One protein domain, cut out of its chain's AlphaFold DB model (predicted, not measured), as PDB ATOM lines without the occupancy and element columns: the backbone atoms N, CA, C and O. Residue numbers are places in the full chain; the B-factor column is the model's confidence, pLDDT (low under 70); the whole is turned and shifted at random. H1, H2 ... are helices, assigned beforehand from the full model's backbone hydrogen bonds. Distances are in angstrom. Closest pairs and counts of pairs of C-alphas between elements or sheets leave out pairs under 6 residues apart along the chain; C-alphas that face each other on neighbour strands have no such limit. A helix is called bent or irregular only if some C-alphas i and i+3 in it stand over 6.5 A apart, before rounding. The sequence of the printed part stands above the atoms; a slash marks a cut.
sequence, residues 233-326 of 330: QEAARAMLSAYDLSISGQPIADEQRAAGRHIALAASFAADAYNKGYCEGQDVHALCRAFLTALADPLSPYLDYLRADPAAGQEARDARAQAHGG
ATOM      1  N   GLN A 233     204.541 219.788 164.620       86.06
ATOM      2  CA  GLN A 233     205.866 219.174 164.619       86.06
ATOM      3  C   GLN A 233     206.296 218.679 166.008       86.06
ATOM      4  O   GLN A 233     206.888 217.604 166.114       86.06
ATOM      5  N   GLU A 234     206.024 219.437 167.072       83.31
ATOM      6  CA  GLU A 234     206.330 219.007 168.441       83.31
ATOM      7  C   GLU A 234     205.437 217.846 168.873       83.31
ATOM      8  O   GLU A 234     205.945 216.863 169.414       83.31
ATOM      9  N   ALA A 235     204.138 217.919 168.574       84.31
ATOM     10  CA  ALA A 235     203.202 216.832 168.839       84.31
ATOM     11  C   ALA A 235     203.617 215.552 168.096       84.31
ATOM     12  O   ALA A 235     203.678 214.478 168.693       84.31
ATOM     13  N   ALA A 236     203.992 215.665 166.816       87.00
ATOM     14  CA  ALA A 236     204.495 214.544 166.024       87.00
ATOM     15  C   ALA A 236     205.776 213.939 166.618       87.00
ATOM     16  O   ALA A 236     205.894 212.719 166.705       87.00
ATOM     17  N   ARG A 237     206.722 214.771 167.075       89.12
ATOM     18  CA  ARG A 237     207.960 214.292 167.710       89.12
ATOM     19  C   ARG A 237     207.685 213.582 169.037       89.12
ATOM     20  O   ARG A 237     208.307 212.557 169.306       89.12
ATOM     21  N   ALA A 238     206.757 214.096 169.839       84.81
ATOM     22  CA  ALA A 238     206.344 213.462 171.089       84.81
ATOM     23  C   ALA A 238     205.663 212.106 170.837       84.81
ATOM     24  O   ALA A 238     206.023 211.116 171.473       84.81
ATOM     25  N   MET A 239     204.744 212.041 169.866       87.56
ATOM     26  CA  MET A 239     204.092 210.793 169.456       87.56
ATOM     27  C   MET A 239     205.111 209.759 168.968       87.56
ATOM     28  O   MET A 239     205.097 208.621 169.434       87.56
ATOM     29  N   LEU A 240     206.032 210.161 168.087       89.06
ATOM     30  CA  LEU A 240     207.080 209.275 167.582       89.06
ATOM     31  C   LEU A 240     207.946 208.728 168.723       89.06
ATOM     32  O   LEU A 240     208.128 207.520 168.825       89.06
ATOM     33  N   SER A 241     208.395 209.593 169.638       87.44
ATOM     34  CA  SER A 241     209.199 209.168 170.787       87.44
ATOM     35  C   SER A 241     208.456 208.195 171.706       87.44
ATOM     36  O   SER A 241     209.071 207.262 172.216       87.44
ATOM     37  N   ALA A 242     207.158 208.404 171.947       85.06
ATOM     38  CA  ALA A 242     206.356 207.501 172.771       85.06
ATOM     39  C   ALA A 242     206.183 206.129 172.100       85.06
ATOM     40  O   ALA A 242     206.283 205.094 172.762       85.06
ATOM     41  N   TYR A 243     205.962 206.119 170.784       87.62
ATOM     42  CA  TYR A 243     205.855 204.891 170.007       87.62
ATOM     43  C   TYR A 243     207.179 204.113 169.988       87.62
ATOM     44  O   TYR A 243     207.187 202.939 170.364       87.62
ATOM     45  N   ASP A 244     208.295 204.768 169.661       89.81
ATOM     46  CA  ASP A 244     209.631 204.157 169.632       89.81
ATOM     47  C   ASP A 244     209.999 203.551 170.991       89.81
ATOM     48  O   ASP A 244     210.488 202.422 171.080       89.81
ATOM     49  N   LEU A 245     209.698 204.267 172.076       87.19
ATOM     50  CA  LEU A 245     209.944 203.771 173.422       87.19
ATOM     51  C   LEU A 245     209.087 202.531 173.727       87.19
ATOM     52  O   LEU A 245     209.599 201.569 174.301       87.19
ATOM     53  N   SER A 246     207.825 202.502 173.280       86.06
ATOM     54  CA  SER A 246     206.923 201.361 173.495       86.06
ATOM     55  C   SER A 246     207.386 200.063 172.820       86.06
ATOM     56  O   SER A 246     207.117 198.980 173.342       86.06
ATOM     57  N   ILE A 247     208.122 200.160 171.706       88.75
ATOM     58  CA  ILE A 247     208.679 199.010 170.974       88.75
ATOM     59  C   ILE A 247     210.136 198.692 171.352       88.75
ATOM     60  O   ILE A 247     210.639 197.627 171.004       88.75
ATOM     61  N   SER A 248     210.815 199.584 172.081       87.25
ATOM     62  CA  SER A 248     212.237 199.450 172.439       87.25
ATOM     63  C   SER A 248     212.538 198.369 173.488       87.25
ATOM     64  O   SER A 248     213.693 197.982 173.661       87.25
ATOM     65  N   GLY A 249     211.522 197.903 174.222       81.31
ATOM     66  CA  GLY A 249     211.684 196.959 175.334       81.31
ATOM     67  C   GLY A 249     212.218 197.582 176.632       81.31
ATOM     68  O   GLY A 249     212.444 196.856 177.600       81.31
ATOM     69  N   GLN A 250     212.413 198.904 176.681       83.06
ATOM     70  CA  GLN A 250     212.801 199.614 177.902       83.06
ATOM     71  C   GLN A 250     211.640 199.729 178.910       83.06
ATOM     72  O   GLN A 250     210.471 199.623 178.527       83.06
ATOM     73  N   PRO A 251     211.926 199.949 180.211       79.56
ATOM     74  CA  PRO A 251     210.892 200.257 181.191       79.56
ATOM     75  C   PRO A 251     210.234 201.594 180.832       79.56
ATOM     76  O   PRO A 251     210.923 202.596 180.657       79.56
ATOM     77  N   ILE A 252     208.905 201.608 180.738       81.88
ATOM     78  CA  ILE A 252     208.115 202.795 180.385       81.88
ATOM     79  C   ILE A 252     207.059 203.076 181.442       81.88
ATOM     80  O   ILE A 252     206.466 202.138 181.990       81.88
ATOM     81  N   ALA A 253     206.796 204.362 181.682       79.38
ATOM     82  CA  ALA A 253     205.690 204.800 182.523       79.38
ATOM     83  C   ALA A 253     204.341 204.404 181.898       79.38
ATOM     84  O   ALA A 253     204.212 204.276 180.674       79.38
ATOM     85  N   ASP A 254     203.310 204.226 182.725       73.19
ATOM     86  CA  ASP A 254     201.993 203.770 182.260       73.19
ATOM     87  C   ASP A 254     201.341 204.727 181.252       73.19
ATOM     88  O   ASP A 254     200.681 204.278 180.312       73.19
ATOM     89  N   GLU A 255     201.582 206.032 181.390       72.50
ATOM     90  CA  GLU A 255     201.118 207.057 180.449       72.50
ATOM     91  C   GLU A 255     201.754 206.881 179.062       72.50
ATOM     92  O   GLU A 255     201.058 206.815 178.048       72.50
ATOM     93  N   GLN A 256     203.077 206.704 179.016       75.25
ATOM     94  CA  GLN A 256     203.821 206.477 177.774       75.25
ATOM     95  C   GLN A 256     203.381 205.170 177.100       75.25
ATOM     96  O   GLN A 256     203.246 205.103 175.877       75.25
ATOM     97  N   ARG A 257     203.073 204.142 177.903       79.19
ATOM     98  CA  ARG A 257     202.514 202.870 177.428       79.19
ATOM     99  C   ARG A 257     201.122 203.043 176.822       79.19
ATOM    100  O   ARG A 257     200.818 202.419 175.805       79.19
ATOM    101  N   ALA A 258     200.264 203.854 177.439       80.19
ATOM    102  CA  ALA A 258     198.938 204.151 176.912       80.19
ATOM    103  C   ALA A 258     199.021 204.909 175.578       80.19
ATOM    104  O   ALA A 258     198.385 204.486 174.613       80.19
ATOM    105  N   ALA A 259     199.869 205.939 175.500       82.00
ATOM    106  CA  ALA A 259     200.101 206.704 174.276       82.00
ATOM    107  C   ALA A 259     200.630 205.822 173.129       82.00
ATOM    108  O   ALA A 259     200.075 205.848 172.030       82.00
ATOM    109  N   GLY A 260     201.635 204.977 173.388       87.06
ATOM    110  CA  GLY A 260     202.187 204.060 172.382       87.06
ATOM    111  C   GLY A 260     201.151 203.076 171.824       87.06
ATOM    112  O   GLY A 260     201.055 202.900 170.609       87.06
ATOM    113  N   ARG A 261     200.309 202.486 172.689       88.06
ATOM    114  CA  ARG A 261     199.205 201.603 172.255       88.06
ATOM    115  C   ARG A 261     198.189 202.330 171.382       88.06
ATOM    116  O   ARG A 261     197.719 201.762 170.401       88.06
ATOM    117  N   HIS A 262     197.856 203.566 171.744       89.50
ATOM    118  CA  HIS A 262     196.897 204.376 171.000       89.50
ATOM    119  C   HIS A 262     197.404 204.696 169.587       89.50
ATOM    120  O   HIS A 262     196.684 204.514 168.607       89.50
ATOM    121  N   ILE A 263     198.684 205.056 169.465       92.88
ATOM    122  CA  ILE A 263     199.347 205.297 168.173       92.88
ATOM    123  C   ILE A 263     199.381 204.018 167.323       92.88
ATOM    124  O   ILE A 263     199.040 204.055 166.140       92.88
ATOM    125  N   ALA A 264     199.741 202.876 167.917       91.88
ATOM    126  CA  ALA A 264     199.776 201.588 167.218       91.88
ATOM    127  C   ALA A 264     198.388 201.160 166.705       91.88
ATOM    128  O   ALA A 264     198.254 200.647 165.589       91.88
ATOM    129  N   LEU A 265     197.340 201.405 167.496       92.81
ATOM    130  CA  LEU A 265     195.961 201.158 167.089       92.81
ATOM    131  C   LEU A 265     195.562 202.047 165.903       92.81
ATOM    132  O   LEU A 265     195.021 201.545 164.918       92.81
ATOM    133  N   ALA A 266     195.874 203.344 165.959       95.06
ATOM    134  CA  ALA A 266     195.596 204.259 164.857       95.06
ATOM    135  C   ALA A 266     196.327 203.858 163.565       95.06
ATOM    136  O   ALA A 266     195.735 203.886 162.484       95.06
ATOM    137  N   ALA A 267     197.580 203.411 163.676       93.94
ATOM    138  CA  ALA A 267     198.343 202.879 162.548       93.94
ATOM    139  C   ALA A 267     197.710 201.606 161.956       93.94
ATOM    140  O   ALA A 267     197.709 201.432 160.740       93.94
ATOM    141  N   SER A 268     197.115 200.749 162.791       94.38
ATOM    142  CA  SER A 268     196.424 199.534 162.339       94.38
ATOM    143  C   SER A 268     195.180 199.865 161.509       94.38
ATOM    144  O   SER A 268     194.997 199.308 160.427       94.38
ATOM    145  N   PHE A 269     194.366 200.828 161.960       94.25
ATOM    146  CA  PHE A 269     193.239 201.336 161.171       94.25
ATOM    147  C   PHE A 269     193.699 201.951 159.847       94.25
ATOM    148  O   PHE A 269     193.101 201.695 158.806       94.25
ATOM    149  N   ALA A 270     194.780 202.730 159.870       93.88
ATOM    150  CA  ALA A 270     195.334 203.349 158.672       93.88
ATOM    151  C   ALA A 270     195.810 202.315 157.640       93.88
ATOM    152  O   ALA A 270     195.530 202.460 156.452       93.88
ATOM    153  N   ALA A 271     196.486 201.256 158.095       93.06
ATOM    154  CA  ALA A 271     196.950 200.169 157.239       93.06
ATOM    155  C   ALA A 271     195.780 199.388 156.617       93.06
ATOM    156  O   ALA A 271     195.800 199.104 155.420       93.06
ATOM    157  N   ASP A 272     194.739 199.080 157.397       93.00
ATOM    158  CA  ASP A 272     193.549 198.403 156.872       93.00
ATOM    159  C   ASP A 272     192.778 199.289 155.878       93.00
ATOM    160  O   ASP A 272     192.364 198.823 154.817       93.00
ATOM    161  N   ALA A 273     192.665 200.592 156.159       92.06
ATOM    162  CA  ALA A 273     192.054 201.559 155.247       92.06
ATOM    163  C   ALA A 273     192.821 201.685 153.928       92.06
ATOM    164  O   ALA A 273     192.201 201.763 152.870       92.06
ATOM    165  N   TYR A 274     194.155 201.663 153.985       90.69
ATOM    166  CA  TYR A 274     195.006 201.647 152.800       90.69
ATOM    167  C   TYR A 274     194.772 200.388 151.959       90.69
ATOM    168  O   TYR A 274     194.532 200.484 150.759       90.69
ATOM    169  N   ASN A 275     194.754 199.213 152.596       89.19
ATOM    170  CA  ASN A 275     194.543 197.932 151.917       89.19
ATOM    171  C   ASN A 275     193.136 197.798 151.309       89.19
ATOM    172  O   ASN A 275     192.965 197.125 150.294       89.19
ATOM    173  N   LYS A 276     192.129 198.425 151.928       87.69
ATOM    174  CA  LYS A 276     190.744 198.487 151.431       87.69
ATOM    175  C   LYS A 276     190.507 199.625 150.431       87.69
ATOM    176  O   LYS A 276     189.427 199.684 149.842       87.69
ATOM    177  N   GLY A 277     191.466 200.536 150.271       75.62
ATOM    178  CA  GLY A 277     191.350 201.716 149.426       75.62
ATOM    179  C   GLY A 277     191.072 201.344 147.973       75.62
ATOM    180  O   GLY A 277     191.805 200.569 147.361       75.62
ATOM    181  N   TYR A 278     190.001 201.909 147.418       61.78
ATOM    182  CA  TYR A 278     189.677 201.752 146.006       61.78
ATOM    183  C   TYR A 278     190.685 202.531 145.146       61.78
ATOM    184  O   TYR A 278     191.230 203.558 145.557       61.78
ATOM    185  N   CYS A 279     190.949 201.989 143.961       60.53
ATOM    186  CA  CYS A 279     191.852 202.501 142.933       60.53
ATOM    187  C   CYS A 279     191.711 204.023 142.687       60.53
ATOM    188  O   CYS A 279     190.654 204.597 142.921       60.53
ATOM    189  N   GLU A 280     192.768 204.641 142.134       66.56
ATOM    190  CA  GLU A 280     192.865 206.071 141.744       66.56
ATOM    191  C   GLU A 280     193.298 207.067 142.845       66.56
ATOM    192  O   GLU A 280     192.889 208.226 142.852       66.56
ATOM    193  N   GLY A 281     194.184 206.661 143.763       67.81
ATOM    194  CA  GLY A 281     194.824 207.584 144.719       67.81
ATOM    195  C   GLY A 281     193.976 207.932 145.949       67.81
ATOM    196  O   GLY A 281     194.344 208.807 146.736       67.81
ATOM    197  N   GLN A 282     192.838 207.253 146.131       80.00
ATOM    198  CA  GLN A 282     192.030 207.351 147.350       80.00
ATOM    199  C   GLN A 282     192.600 206.534 148.517       80.00
ATOM    200  O   GLN A 282     192.214 206.762 149.661       80.00
ATOM    201  N   ASP A 283     193.546 205.637 148.249       85.50
ATOM    202  CA  ASP A 283     194.276 204.830 149.227       85.50
ATOM    203  C   ASP A 283     195.026 205.702 150.247       85.50
ATOM    204  O   ASP A 283     194.862 205.534 151.456       85.50
ATOM    205  N   VAL A 284     195.767 206.712 149.781       86.19
ATOM    206  CA  VAL A 284     196.492 207.649 150.655       86.19
ATOM    207  C   VAL A 284     195.523 208.531 151.448       86.19
ATOM    208  O   VAL A 284     195.756 208.811 152.625       86.19
ATOM    209  N   HIS A 285     194.408 208.946 150.839       88.31
ATOM    210  CA  HIS A 285     193.377 209.709 151.547       88.31
ATOM    211  C   HIS A 285     192.726 208.877 152.660       88.31
ATOM    212  O   HIS A 285     192.598 209.360 153.787       88.31
ATOM    213  N   ALA A 286     192.346 207.631 152.363       90.00
ATOM    214  CA  ALA A 286     191.744 206.706 153.316       90.00
ATOM    215  C   ALA A 286     192.702 206.395 154.473       90.00
ATOM    216  O   ALA A 286     192.289 206.474 155.631       90.00
ATOM    217  N   LEU A 287     193.983 206.154 154.172       93.56
ATOM    218  CA  LEU A 287     195.046 205.972 155.163       93.56
ATOM    219  C   LEU A 287     195.138 207.179 156.101       93.56
ATOM    220  O   LEU A 287     194.991 207.027 157.314       93.56
ATOM    221  N   CYS A 288     195.346 208.381 155.555       91.69
ATOM    222  CA  CYS A 288     195.514 209.596 156.357       91.69
ATOM    223  C   CYS A 288     194.274 209.890 157.208       91.69
ATOM    224  O   CYS A 288     194.386 210.224 158.389       91.69
ATOM    225  N   ARG A 289     193.079 209.741 156.625       92.94
ATOM    226  CA  ARG A 289     191.818 209.990 157.322       92.94
ATOM    227  C   ARG A 289     191.585 208.979 158.440       92.94
ATOM    228  O   ARG A 289     191.239 209.396 159.543       92.94
ATOM    229  N   ALA A 290     191.782 207.685 158.191       94.69
ATOM    230  CA  ALA A 290     191.629 206.647 159.209       94.69
ATOM    231  C   ALA A 290     192.637 206.829 160.352       94.69
ATOM    232  O   ALA A 290     192.240 206.760 161.513       94.69
ATOM    233  N   PHE A 291     193.898 207.156 160.037       95.62
ATOM    234  CA  PHE A 291     194.929 207.428 161.040       95.62
ATOM    235  C   PHE A 291     194.538 208.583 161.968       95.62
ATOM    236  O   PHE A 291     194.473 208.411 163.183       95.62
ATOM    237  N   LEU A 292     194.229 209.756 161.401       95.31
ATOM    238  CA  LEU A 292     193.884 210.945 162.187       95.31
ATOM    239  C   LEU A 292     192.566 210.765 162.952       95.31
ATOM    240  O   LEU A 292     192.458 211.217 164.089       95.31
ATOM    241  N   THR A 293     191.587 210.068 162.366       94.94
ATOM    242  CA  THR A 293     190.321 209.763 163.050       94.94
ATOM    243  C   THR A 293     190.559 208.853 164.249       94.94
ATOM    244  O   THR A 293     190.055 209.143 165.326       94.94
ATOM    245  N   ALA A 294     191.350 207.790 164.095       94.94
ATOM    246  CA  ALA A 294     191.636 206.860 165.182       94.94
ATOM    247  C   ALA A 294     192.527 207.468 166.274       94.94
ATOM    248  O   ALA A 294     192.340 207.152 167.449       94.94
ATOM    249  N   LEU A 295     193.451 208.364 165.908       93.19
ATOM    250  CA  LEU A 295     194.211 209.152 166.879       93.19
ATOM    251  C   LEU A 295     193.301 210.067 167.707       93.19
ATOM    252  O   LEU A 295     193.515 210.182 168.911       93.19
ATOM    253  N   ALA A 296     192.300 210.698 167.089       92.50
ATOM    254  CA  ALA A 296     191.368 211.583 167.785       92.50
ATOM    255  C   ALA A 296     190.334 210.810 168.625       92.50
ATOM    256  O   ALA A 296     190.135 211.116 169.797       92.50
ATOM    257  N   ASP A 297     189.685 209.804 168.038       92.69
ATOM    258  CA  ASP A 297     188.721 208.931 168.709       92.69
ATOM    259  C   ASP A 297     188.738 207.524 168.078       92.69
ATOM    260  O   ASP A 297     188.177 207.309 166.996       92.69
ATOM    261  N   PRO A 298     189.320 206.520 168.757       92.06
ATOM    262  CA  PRO A 298     189.415 205.165 168.228       92.06
ATOM    263  C   PRO A 298     188.058 204.452 168.220       92.06
ATOM    264  O   PRO A 298     187.946 203.381 167.627       92.06
ATOM    265  N   LEU A 299     187.027 205.005 168.875       93.12
ATOM    266  CA  LEU A 299     185.654 204.496 168.865       93.12
ATOM    267  C   LEU A 299     184.766 205.197 167.833       93.12
ATOM    268  O   LEU A 299     183.569 204.906 167.772       93.12
ATOM    269  N   SER A 300     185.329 206.082 167.007       93.62
ATOM    270  CA  SER A 300     184.577 206.798 165.982       93.62
ATOM    271  C   SER A 300     183.800 205.831 165.070       93.62
ATOM    272  O   SER A 300     184.401 204.892 164.540       93.62
ATOM    273  N   PRO A 301     182.495 206.065 164.813       93.81
ATOM    274  CA  PRO A 301     181.706 205.250 163.883       93.81
ATOM    275  C   PRO A 301     182.292 205.204 162.468       93.81
ATOM    276  O   PRO A 301     182.107 204.236 161.734       93.81
ATOM    277  N   TYR A 302     183.064 206.229 162.087       92.38
ATOM    278  CA  TYR A 302     183.768 206.273 160.807       92.38
ATOM    279  C   TYR A 302     184.858 205.205 160.669       92.38
ATOM    280  O   TYR A 302     185.386 205.048 159.576       92.38
ATOM    281  N   LEU A 303     185.203 204.479 161.734       93.62
ATOM    282  CA  LEU A 303     186.177 203.387 161.712       93.62
ATOM    283  C   LEU A 303     185.517 202.002 161.709       93.62
ATOM    284  O   LEU A 303     186.219 201.005 161.573       93.62
ATOM    285  N   ASP A 304     184.188 201.900 161.838       93.44
ATOM    286  CA  ASP A 304     183.519 200.604 162.038       93.44
ATOM    287  C   ASP A 304     183.670 199.666 160.826       93.44
ATOM    288  O   ASP A 304     183.798 198.458 160.994       93.44
ATOM    289  N   TYR A 305     183.788 200.212 159.610       91.44
ATOM    290  CA  TYR A 305     184.059 199.429 158.393       91.44
ATOM    291  C   TYR A 305     185.472 198.808 158.349       91.44
ATOM    292  O   TYR A 305     185.754 197.928 157.528       91.44
ATOM    293  N   LEU A 306     186.376 199.281 159.210       91.62
ATOM    294  CA  LEU A 306     187.744 198.780 159.358       91.62
ATOM    295  C   LEU A 306     187.868 197.748 160.482       91.62
ATOM    296  O   LEU A 306     188.900 197.098 160.626       91.62
ATOM    297  N   ARG A 307     186.826 197.578 161.298       91.81
ATOM    298  CA  ARG A 307     186.823 196.571 162.358       91.81
ATOM    299  C   ARG A 307     186.589 195.188 161.761       91.81
ATOM    300  O   ARG A 307     185.872 195.037 160.775       91.81
ATOM    301  N   ALA A 308     187.165 194.174 162.402       89.38
ATOM    302  CA  ALA A 308     186.870 192.780 162.076       89.38
ATOM    303  C   ALA A 308     185.384 192.451 162.313       89.38
ATOM    304  O   ALA A 308     184.778 191.739 161.520       89.38
ATOM    305  N   ASP A 309     184.809 193.022 163.376       90.56
ATOM    306  CA  ASP A 309     183.376 193.021 163.657       90.56
ATOM    307  C   ASP A 309     182.864 194.475 163.717       90.56
ATOM    308  O   ASP A 309     183.260 195.224 164.620       90.56
ATOM    309  N   PRO A 310     182.002 194.901 162.774       82.56
ATOM    310  CA  PRO A 310     181.408 196.235 162.790       82.56
ATOM    311  C   PRO A 310     180.578 196.531 164.050       82.56
ATOM    312  O   PRO A 310     180.523 197.686 164.473       82.56
ATOM    313  N   ALA A 311     179.958 195.520 164.672       88.88
ATOM    314  CA  ALA A 311     179.128 195.704 165.866       88.88
ATOM    315  C   ALA A 311     179.964 196.046 167.109       88.88
ATOM    316  O   ALA A 311     179.538 196.858 167.933       88.88
ATOM    317  N   ALA A 312     181.198 195.539 167.191       89.62
ATOM    318  CA  ALA A 312     182.095 195.765 168.324       89.62
ATOM    319  C   ALA A 312     182.389 197.256 168.584       89.62
ATOM    320  O   ALA A 312     182.636 197.663 169.721       89.62
ATOM    321  N   GLY A 313     182.363 198.096 167.542       88.81
ATOM    322  CA  GLY A 313     182.499 199.545 167.695       88.81
ATOM    323  C   GLY A 313     181.312 200.168 168.427       88.81
ATOM    324  O   GLY A 313     181.501 200.979 169.333       88.81
ATOM    325  N   GLN A 314     180.096 199.752 168.067       90.12
ATOM    326  CA  GLN A 314     178.868 200.221 168.703       90.12
ATOM    327  C   GLN A 314     178.770 199.743 170.154       90.12
ATOM    328  O   GLN A 314     178.542 200.561 171.040       90.12
ATOM    329  N   GLU A 315     179.053 198.466 170.411       92.44
ATOM    330  CA  GLU A 315     179.045 197.896 171.764       92.44
ATOM    331  C   GLU A 315     180.008 198.632 172.708       92.44
ATOM    332  O   GLU A 315     179.656 198.963 173.842       92.44
ATOM    333  N   ALA A 316     181.214 198.962 172.235       89.88
ATOM    334  CA  ALA A 316     182.192 199.710 173.024       89.88
ATOM    335  C   ALA A 316     181.742 201.154 173.315       89.88
ATOM    336  O   ALA A 316     181.995 201.675 174.407       89.88
ATOM    337  N   ARG A 317     181.066 201.810 172.362       92.62
ATOM    338  CA  ARG A 317     180.469 203.138 172.580       92.62
ATOM    339  C   ARG A 317     179.344 203.080 173.609       92.62
ATOM    340  O   ARG A 317     179.305 203.934 174.495       92.62
ATOM    341  N   ASP A 318     178.487 202.067 173.532       91.56
ATOM    342  CA  ASP A 318     177.380 201.870 174.470       91.56
ATOM    343  C   ASP A 318     177.903 201.603 175.888       91.56
ATOM    344  O   ASP A 318     177.444 202.225 176.848       91.56
ATOM    345  N   ALA A 319     178.946 200.778 176.026       90.38
ATOM    346  CA  ALA A 319     179.624 200.551 177.301       90.38
ATOM    347  C   ALA A 319     180.236 201.842 177.879       90.38
ATOM    348  O   ALA A 319     180.103 202.113 179.076       90.38
ATOM    349  N   ARG A 320     180.862 202.686 177.041       87.25
ATOM    350  CA  ARG A 320     181.395 203.997 177.462       87.25
ATOM    351  C   ARG A 320     180.281 204.934 177.939       87.25
ATOM    352  O   ARG A 320     180.455 205.622 178.943       87.25
ATOM    353  N   ALA A 321     179.145 204.960 177.243       85.50
ATOM    354  CA  ALA A 321     177.995 205.779 177.620       85.50
ATOM    355  C   ALA A 321     177.391 205.332 178.964       85.50
ATOM    356  O   ALA A 321     177.101 206.172 179.815       85.50
ATOM    357  N   GLN A 322     177.278 204.021 179.194       85.00
ATOM    358  CA  GLN A 322     176.806 203.462 180.466       85.00
ATOM    359  C   GLN A 322     177.750 203.792 181.633       85.00
ATOM    360  O   GLN A 322     177.284 204.150 182.713       85.00
ATOM    361  N   ALA A 323     179.069 203.752 181.411       78.38
ATOM    362  CA  ALA A 323     180.057 204.103 182.430       78.38
ATOM    363  C   ALA A 323     180.005 205.586 182.843       78.38
ATOM    364  O   ALA A 323     180.199 205.901 184.014       78.38
ATOM    365  N   HIS A 324     179.716 206.496 181.906       68.88
ATOM    366  CA  HIS A 324     179.569 207.925 182.207       68.88
ATOM    367  C   HIS A 324     178.188 208.297 182.767       68.88
ATOM    368  O   HIS A 324     178.087 209.245 183.540       68.88
ATOM    369  N   GLY A 325     177.134 207.551 182.424       50.75
ATOM    370  CA  GLY A 325     175.782 207.770 182.949       50.75
ATOM    371  C   GLY A 325     175.579 207.309 184.399       50.75
ATOM    372  O   GLY A 325     174.695 207.817 185.077       50.75
ATOM    373  N   GLY A 326     176.404 206.386 184.903       47.38
ATOM    374  CA  GLY A 326     176.297 205.849 186.268       47.38
ATOM    375  C   GLY A 326     176.905 206.717 187.378       47.38
ATOM    376  O   GLY A 326     176.919 206.293 188.527       47.38
TER     377      GLY A 326
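This is residues 233 to 326 of the 330 residues of the protein "Phage protein" of Salipiger profundus (UniProt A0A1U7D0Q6). What shape does the printed part make? The long helix H2 is the spine of a helical hairpin with H3; H1 is set across residues 256 to 264 of H2, and the short helix H4 packs on both H2 and H3. From H4 the chain turns back into H5, an arm that meets the other helices at H4 alone and whose residues 321 to 325 stick out with Gly 326. How large is it, and of what is it built? The printed part has 94 residues with five named helices, H1 to H5 in order, and no named strand, and its class is all helix. It is only just loose, close to compact, with a radius of gyration of the C-alphas of 15.1 A and spans of 45 by 39 by 23 A.

Where do the first helices run? H1, residues 233 to 247, begins at C-alpha 233 at (205.866, 219.174, 164.619) and is 21.3 A long from first to last C-alpha. H2, residues 254 to 276, is the longest helix, 33.2 A, from C-alpha 254 at (201.993, 203.770, 182.260). What follows? H3 is residues 282 to 296, 20.9 A long. H4, residues 301 to 306, is 9.9 A long and irregular: C-alphas 302 and 305 are 7.3 A apart. H5, residues 310 to 325, measures 23.9 A and ends at C-alpha 325 at (175.782, 207.770, 182.949).

How does H1 stand to H2? They touch and are about perpendicular at 82 degrees, and their closest C-alphas, of Tyr 243 and Gly 260, are 4.4 A apart. What do H3 and H4 touch? H3 forms a hairpin with H2, a shallow tilt of 24 degrees, opposite ways, and their closest C-alphas, of Ala 270 and Leu 287, are 4.4 A apart. H4 touches H2 at a steep tilt of 65 degrees, closest at the C-alphas of Phe 269 and Leu 306, 6.3 A, and H3 at a steep tilt of 54 degrees, closest at those of Ala 290 and Leu 303, 6.8 A. Where is H5? With residues 310 to 314 alone it touches H4, in a hairpin at a shallow tilt of 34 degrees, only just short of steep, with the closest C-alphas, of Asp 304 and Pro 310, 4.9 A apart; it is apart from H1, H2 and H3. Are the helix backbones complete? In H1, H2 and H3 every O i to N i+4 pair is within hydrogen-bond range, in H5 11 of 12, and in H4 0 of 2, with 2 of 3 O i to N i+3 pairs within range.

How far does it reach? The two C-alphas farthest apart, of Glu 280 and Gly 326, are 47.5 A apart. Are there cuts or long links? The printed part has no cut and no long link. Where is confidence low? Residues 278 to 281 and 324 to 326 are under 70, and the mean pLDDT of the printed part is 86.4.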